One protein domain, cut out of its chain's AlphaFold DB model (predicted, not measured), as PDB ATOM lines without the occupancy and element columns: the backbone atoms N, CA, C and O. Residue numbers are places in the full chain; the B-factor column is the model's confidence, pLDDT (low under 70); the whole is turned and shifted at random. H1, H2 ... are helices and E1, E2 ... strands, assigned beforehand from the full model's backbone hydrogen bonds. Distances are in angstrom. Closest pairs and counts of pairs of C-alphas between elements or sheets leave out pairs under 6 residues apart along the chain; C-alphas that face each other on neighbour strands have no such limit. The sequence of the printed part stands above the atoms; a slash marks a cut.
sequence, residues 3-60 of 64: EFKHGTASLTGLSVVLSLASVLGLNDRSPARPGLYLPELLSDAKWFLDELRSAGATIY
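This is residues 3 to 60 of the 64 residues of an uncharacterized protein of Cyanobacteria bacterium UBA8543 (UniProt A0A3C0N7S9). A long helix, H1, and a shorter one, H2, run obliquely opposite ways, joined by a broad loop, residues 25 to 44, towards one end of an elongated shape. At the other end, residues 3 to 4 form a short antiparallel pairing with E1. The 58 printed residues hold H1, H2 and E1 in that order, mostly helix; the whole is only just compact, close to loose, with radius of gyration of the C-alphas 11.9 A and spans of 35 by 20 by 16 A.

Start at H1, residues 8 to 24; its residues 14 to 18 alone touch H2, residues 45 to 54. They only just touch, with 3 pairs of C-alphas within 8 A, the closest those of Leu 18 and Phe 48, 7.0 A apart. They run opposite ways at a steep tilt of 50 degrees. In H1 and H2 every O i to N i+4 pair is within hydrogen-bond range. E1, residues 57 to 59, pairs with no named strand; residues 3 to 4 pair with its residues 57 to 58. H1 and E1 are only just apart, closest C-alphas 8.3 A.

Find C-alpha 8 at (18.813, 82.102, 90.133); H1 runs 24.4 A from there. H2 spans 14.2 A, and E1 spans 6.4 A to C-alpha 59 at (21.367, 76.410, 102.579).

The C-alphas farthest apart, of Pro 34 and Tyr 60, are 35.3 A apart. The link H1 to H2 is long, H2 to E1 tight. The printed part has no cut, and no printed residue is under pLDDT 70.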
ATOM      1  N   GLU A   3      20.330  76.655  97.315       89.50
ATOM      2  CA  GLU A   3      19.247  76.373  96.374       89.50
ATOM      3  C   GLU A   3      18.050  77.294  96.611       89.50
ATOM      4  O   GLU A   3      17.604  77.489  97.743       89.50
ATOM      5  N   PHE A   4      17.487  77.825  95.525       90.00
ATOM      6  CA  PHE A   4      16.272  78.630  95.560       90.00
ATOM      7  C   PHE A   4      15.294  78.126  94.505       90.00
ATOM      8  O   PHE A   4      15.572  78.198  93.309       90.00
ATOM      9  N   LYS A   5      14.134  77.615  94.937       86.81
ATOM     10  CA  LYS A   5      13.162  76.950  94.047       86.81
ATOM     11  C   LYS A   5      12.627  77.847  92.926       86.81
ATOM     12  O   LYS A   5      12.213  77.342  91.890       86.81
ATOM     13  N   HIS A   6      12.662  79.162  93.120       88.62
ATOM     14  CA  HIS A   6      12.234  80.148  92.127       88.62
ATOM     15  C   HIS A   6      13.322  80.473  91.081       88.62
ATOM     16  O   HIS A   6      13.087  81.264  90.172       88.62
ATOM     17  N   GLY A   7      14.503  79.852  91.183       91.06
ATOM     18  CA  GLY A   7      15.613  80.007  90.247       91.06
ATOM     19  C   GLY A   7      16.579  81.142  90.595       91.06
ATOM     20  O   GLY A   7      16.355  81.947  91.503       91.06
ATOM     21  N   THR A   8      17.680  81.208  89.844       90.19
ATOM     22  CA  THR A   8      18.813  82.102  90.133       90.19
ATOM     23  C   THR A   8      18.462  83.581  89.992       90.19
ATOM     24  O   THR A   8      18.919  84.387  90.792       90.19
ATOM     25  N   ALA A   9      17.610  83.954  89.031       92.69
ATOM     26  CA  ALA A   9      17.219  85.354  88.839       92.69
ATOM     27  C   ALA A   9      16.461  85.910  90.056       92.69
ATOM     28  O   ALA A   9      16.765  87.001  90.539       92.69
ATOM     29  N   SER A  10      15.511  85.138  90.591       93.75
ATOM     30  CA  SER A  10      14.780  85.508  91.805       93.75
ATOM     31  C   SER A  10      15.691  85.547  93.028       93.75
ATOM     32  O   SER A  10      15.553  86.449  93.849       93.75
ATOM     33  N   LEU A  11      16.652  84.621  93.122       92.94
ATOM     34  CA  LEU A  11      17.656  84.632  94.185       92.94
ATOM     35  C   LEU A  11      18.505  85.910  94.144       92.94
ATOM     36  O   LEU A  11      18.658  86.572  95.166       92.94
ATOM     37  N   THR A  12      18.994  86.307  92.966       92.56
ATOM     38  CA  THR A  12      19.742  87.560  92.795       92.56
ATOM     39  C   THR A  12      18.902  88.773  93.185       92.56
ATOM     40  O   THR A  12      19.383  89.639  93.913       92.56
ATOM     41  N   GLY A  13      17.640  88.831  92.746       94.00
ATOM     42  CA  GLY A  13      16.729  89.916  93.112       94.00
ATOM     43  C   GLY A  13      16.538  90.028  94.625       94.00
ATOM     44  O   GLY A  13      16.657  91.117  95.182       94.00
ATOM     45  N   LEU A  14      16.326  88.896  95.301       93.81
ATOM     46  CA  LEU A  14      16.226  88.843  96.757       93.81
ATOM     47  C   LEU A  14      17.512  89.349  97.430       93.81
ATOM     48  O   LEU A  14      17.439  90.205  98.308       93.81
ATOM     49  N   SER A  15      18.689  88.899  96.987       92.56
ATOM     50  CA  SER A  15      19.974  89.364  97.528       92.56
ATOM     51  C   SER A  15      20.170  90.876  97.379       92.56
ATOM     52  O   SER A  15      20.666  91.522  98.304       92.56
ATOM     53  N   VAL A  16      19.745  91.464  96.253       93.25
ATOM     54  CA  VAL A  16      19.791  92.919  96.027       93.25
ATOM     55  C   VAL A  16      18.854  93.659  96.982       93.25
ATOM     56  O   VAL A  16      19.240  94.678  97.554       93.25
ATOM     57  N   VAL A  17      17.641  93.148  97.204       93.75
ATOM     58  CA  VAL A  17      16.685  93.756  98.144       93.75
ATOM     59  C   VAL A  17      17.217  93.720  99.578       93.75
ATOM     60  O   VAL A  17      17.169  94.737 100.266       93.75
ATOM     61  N   LEU A  18      17.782  92.594 100.021       93.31
ATOM     62  CA  LEU A  18      18.366  92.460 101.363       93.31
ATOM     63  C   LEU A  18      19.599  93.361 101.558       93.31
ATOM     64  O   LEU A  18      19.782  93.977 102.613       93.31
ATOM     65  N   SER A  19      20.407  93.498 100.509       92.06
ATOM     66  CA  SER A  19      21.528  94.439 100.448       92.06
ATOM     67  C   SER A  19      21.059  95.886 100.616       92.06
ATOM     68  O   SER A  19      21.596  96.639 101.430       92.06
ATOM     69  N   LEU A  20      20.001  96.275  99.899       92.12
ATOM     70  CA  LEU A  20      19.411  97.605 100.008       92.12
ATOM     71  C   LEU A  20      18.794  97.847 101.393       92.12
ATOM     72  O   LEU A  20      18.993  98.914 101.969       92.12
ATOM     73  N   ALA A  21      18.099  96.856 101.956       92.06
ATOM     74  CA  ALA A  21      17.541  96.927 103.306       92.06
ATOM     75  C   ALA A  21      18.621  97.233 104.358       92.06
ATOM     76  O   ALA A  21      18.385  98.009 105.283       92.06
ATOM     77  N   SER A  22      19.826  96.690 104.169       90.81
ATOM     78  CA  SER A  22      20.969  96.935 105.053       90.81
ATOM     79  C   SER A  22      21.505  98.361 104.934       90.81
ATOM     80  O   SER A  22      21.791  98.991 105.948       90.81
ATOM     81  N   VAL A  23      21.571  98.910 103.716       92.12
ATOM     82  CA  VAL A  23      21.934 100.323 103.491       92.12
ATOM     83  C   VAL A  23      20.906 101.262 104.127       92.12
ATOM     84  O   VAL A  23      21.273 102.256 104.750       92.12
ATOM     85  N   LEU A  24      19.617 100.939 103.999       91.94
ATOM     86  CA  LEU A  24      18.516 101.745 104.529       91.94
ATOM     87  C   LEU A  24      18.326 101.614 106.047       91.94
ATOM     88  O   LEU A  24      17.546 102.374 106.617       91.94
ATOM     89  N   GLY A  25      19.026 100.687 106.708       89.94
ATOM     90  CA  GLY A  25      18.879 100.469 108.146       89.94
ATOM     91  C   GLY A  25      17.538  99.842 108.533       89.94
ATOM     92  O   GLY A  25      16.981 100.169 109.573       89.94
ATOM     93  N   LEU A  26      16.978  98.962 107.702       89.12
ATOM     94  CA  LEU A  26      15.775  98.213 108.079       89.12
ATOM     95  C   LEU A  26      16.108  97.145 109.142       89.12
ATOM     96  O   LEU A  26      17.276  96.805 109.341       89.12
ATOM     97  N   ASN A  27      15.084  96.608 109.817       81.06
ATOM     98  CA  ASN A  27      15.209  95.628 110.912       81.06
ATOM     99  C   ASN A  27      16.010  96.153 112.119       81.06
ATOM    100  O   ASN A  27      17.004  95.550 112.525       81.06
ATOM    101  N   ASP A  28      15.579  97.294 112.666       80.44
ATOM    102  CA  ASP A  28      16.149  97.942 113.861       80.44
ATOM    103  C   ASP A  28      17.632  98.340 113.742       80.44
ATOM    104  O   ASP A  28      18.334  98.538 114.737       80.44
ATOM    105  N   ARG A  29      18.126  98.496 112.509       82.88
ATOM    106  CA  ARG A  29      19.480  98.982 112.225       82.88
ATOM    107  C   ARG A  29      19.485 100.493 112.019       82.88
ATOM    108  O   ARG A  29      18.469 101.127 111.765       82.88
ATOM    109  N   SER A  30      20.664 101.096 112.118       89.75
ATOM    110  CA  SER A  30      20.843 102.479 111.669       89.75
ATOM    111  C   SER A  30      21.122 102.506 110.166       89.75
ATOM    112  O   SER A  30      21.883 101.657 109.694       89.75
ATOM    113  N   PRO A  31      20.565 103.468 109.413       92.06
ATOM    114  CA  PRO A  31      20.909 103.644 108.010       92.06
ATOM    115  C   PRO A  31      22.403 103.927 107.855       92.06
ATOM    116  O   PRO A  31      23.018 104.622 108.675       92.06
ATOM    117  N   ALA A  32      22.986 103.400 106.781       90.81
ATOM    118  CA  ALA A  32      24.358 103.706 106.422       90.81
ATOM    119  C   ALA A  32      24.501 105.211 106.145       90.81
ATOM    120  O   ALA A  32      23.590 105.874 105.641       90.81
ATOM    121  N   ARG A  33      25.670 105.769 106.474       91.81
ATOM    122  CA  ARG A  33      25.992 107.143 106.073       91.81
ATOM    123  C   ARG A  33      26.078 107.222 104.538       91.81
ATOM    124  O   ARG A  33      26.219 106.198 103.883       91.81
ATOM    125  N   PRO A  34      26.001 108.414 103.933       90.75
ATOM    126  CA  PRO A  34      26.257 108.551 102.503       90.75
ATOM    127  C   PRO A  34      27.690 108.124 102.146       90.75
ATOM    128  O   PRO A  34      28.643 108.559 102.795       90.75
ATOM    129  N   GLY A  35      27.845 107.300 101.107       90.44
ATOM    130  CA  GLY A  35      29.144 106.774 100.685       90.44
ATOM    131  C   GLY A  35      29.041 105.675  99.627       90.44
ATOM    132  O   GLY A  35      27.945 105.291  99.216       90.44
ATOM    133  N   LEU A  36      30.199 105.181  99.182       90.25
ATOM    134  CA  LEU A  36      30.306 104.006  98.320       90.25
ATOM    135  C   LEU A  36      30.509 102.768  99.197       90.25
ATOM    136  O   LEU A  36      31.440 102.732 100.001       90.25
ATOM    137  N   TYR A  37      29.653 101.764  99.024       84.62
ATOM    138  CA  TYR A  37      29.655 100.554  99.840       84.62
ATOM    139  C   TYR A  37      29.598  99.305  98.976       84.62
ATOM    140  O   TYR A  37      29.016  99.316  97.893       84.62
ATOM    141  N   LEU A  38      30.150  98.228  99.523       86.50
ATOM    142  CA  LEU A  38      29.790  96.857  99.185       86.50
ATOM    143  C   LEU A  38      28.678  96.462 100.166       86.50
ATOM    144  O   LEU A  38      28.973  96.292 101.353       86.50
ATOM    145  N   PRO A  39      27.402  96.431  99.742       78.94
ATOM    146  CA  PRO A  39      26.274  96.230 100.650       78.94
ATOM    147  C   PRO A  39      26.367  94.950 101.488       78.94
ATOM    148  O   PRO A  39      25.970  94.947 102.649       78.94
ATOM    149  N   GLU A  40      26.957  93.895 100.930       77.56
ATOM    150  CA  GLU A  40      27.216  92.617 101.588       77.56
ATOM    151  C   GLU A  40      28.111  92.735 102.831       77.56
ATOM    152  O   GLU A  40      28.039  91.885 103.713       77.56
ATOM    153  N   LEU A  41      28.914  93.801 102.945       85.31
ATOM    154  CA  LEU A  41      29.738  94.082 104.127       85.31
ATOM    155  C   LEU A  41      28.996  94.885 105.205       85.31
ATOM    156  O   LEU A  41      29.504  95.040 106.313       85.31
ATOM    157  N   LEU A  42      27.822  95.435 104.886       85.69
ATOM    158  CA  LEU A  42      26.986  96.189 105.826       85.69
ATOM    159  C   LEU A  42      25.992  95.283 106.564       85.69
ATOM    160  O   LEU A  42      25.508  95.628 107.646       85.69
ATOM    161  N   SER A  43      25.658  94.140 105.969       84.62
ATOM    162  CA  SER A  43      24.749  93.154 106.543       84.62
ATOM    163  C   SER A  43      25.457  92.264 107.562       84.62
ATOM    164  O   SER A  43      26.625  91.919 107.418       84.62
ATOM    165  N   ASP A  44      24.711  91.819 108.573       88.62
ATOM    166  CA  ASP A  44      25.150  90.672 109.370       88.62
ATOM    167  C   ASP A  44      24.916  89.394 108.557       88.62
ATOM    168  O   ASP A  44      23.818  89.190 108.030       88.62
ATOM    169  N   ALA A  45      25.937  88.544 108.456       88.50
ATOM    170  CA  ALA A  45      25.874  87.337 107.639       88.50
ATOM    171  C   ALA A  45      24.789  86.369 108.132       88.50
ATOM    172  O   ALA A  45      24.073  85.785 107.321       88.50
ATOM    173  N   LYS A  46      24.624  86.230 109.454       90.56
ATOM    174  CA  LYS A  46      23.610  85.347 110.029       90.56
ATOM    175  C   LYS A  46      22.204  85.834 109.684       90.56
ATOM    176  O   LYS A  46      21.409  85.047 109.181       90.56
ATOM    177  N   TRP A  47      21.925  87.121 109.882       90.81
ATOM    178  CA  TRP A  47      20.655  87.725 109.483       90.81
ATOM    179  C   TRP A  47      20.371  87.522 107.990       90.81
ATOM    180  O   TRP A  47      19.287  87.074 107.632       90.81
ATOM    181  N   PHE A  48      21.347  87.784 107.118       91.50
ATOM    182  CA  PHE A  48      21.165  87.639 105.673       91.50
ATOM    183  C   PHE A  48      20.802  86.198 105.280       91.50
ATOM    184  O   PHE A  48      19.879  85.977 104.498       91.50
ATOM    185  N   LEU A  49      21.493  85.206 105.852       92.00
ATOM    186  CA  LEU A  49      21.200  83.790 105.615       92.00
ATOM    187  C   LEU A  49      19.832  83.384 106.179       92.00
ATOM    188  O   LEU A  49      19.121  82.599 105.550       92.00
ATOM    189  N   ASP A  50      19.443  83.925 107.333       93.12
ATOM    190  CA  ASP A  50      18.142  83.660 107.946       93.12
ATOM    191  C   ASP A  50      16.990  84.256 107.103       93.12
ATOM    192  O   ASP A  50      15.975  83.586 106.902       93.12
ATOM    193  N   GLU A  51      17.169  85.431 106.489       93.50
ATOM    194  CA  GLU A  51      16.207  85.998 105.525       93.50
ATOM    195  C   GLU A  51      16.101  85.167 104.241       93.50
ATOM    196  O   GLU A  51      15.000  84.910 103.750       93.50
ATOM    197  N   LEU A  52      17.229  84.685 103.706       93.31
ATOM    198  CA  LEU A  52      17.208  83.774 102.560       93.31
ATOM    199  C   LEU A  52      16.411  82.502 102.879       93.31
ATOM    200  O   LEU A  52      15.577  82.082 102.073       93.31
ATOM    201  N   ARG A  53      16.623  81.908 104.061       94.12
ATOM    202  CA  ARG A  53      15.859  80.742 104.534       94.12
ATOM    203  C   ARG A  53      14.370  81.062 104.667       94.12
ATOM    204  O   ARG A  53      13.545  80.283 104.194       94.12
ATOM    205  N   SER A  54      14.029  82.216 105.242       93.12
ATOM    206  CA  SER A  54      12.645  82.694 105.382       93.12
ATOM    207  C   SER A  54      11.941  82.843 104.026       93.12
ATOM    208  O   SER A  54      10.787  82.451 103.866       93.12
ATOM    209  N   ALA A  55      12.668  83.299 103.003       92.69
ATOM    210  CA  ALA A  55      12.179  83.380 101.629       92.69
ATOM    211  C   ALA A  55      12.094  82.018 100.902       92.69
ATOM    212  O   ALA A  55      11.677  81.959  99.743       92.69
ATOM    213  N   GLY A  56      12.487  80.919 101.556       92.31
ATOM    214  CA  GLY A  56      12.417  79.558 101.025       92.31
ATOM    215  C   GLY A  56      13.706  79.053 100.373       92.31
ATOM    216  O   GLY A  56      13.661  78.062  99.638       92.31
ATOM    217  N   ALA A  57      14.845  79.710 100.610       93.06
ATOM    218  CA  ALA A  57      16.143  79.176 100.214       93.06
ATOM    219  C   ALA A  57      16.569  78.018 101.119       93.06
ATOM    220  O   ALA A  57      16.391  78.051 102.335       93.06
ATOM    221  N   THR A  58      17.181  77.000 100.520       92.81
ATOM    222  CA  THR A  58      17.820  75.902 101.248       92.81
ATOM    223  C   THR A  58      19.326  76.113 101.218       92.81
ATOM    224  O   THR A  58      19.916  76.277 100.150       92.81
ATOM    225  N   ILE A  59      19.940  76.147 102.398       91.25
ATOM    226  CA  ILE A  59      21.367  76.410 102.579       91.25
ATOM    227  C   ILE A  59      21.987  75.159 103.188       91.25
ATOM    228  O   ILE A  59      21.649  74.787 104.309       91.25
ATOM    229  N   TYR A  60      22.870  74.518 102.434       89.12
ATOM    230  CA  TYR A  60      23.658  73.373 102.870       89.12
ATOM    231  C   TYR A  60      25.005  73.882 103.372       89.12
ATOM    232  O   TYR A  60      25.787  74.427 102.581       89.12
TER     233      TYR A  60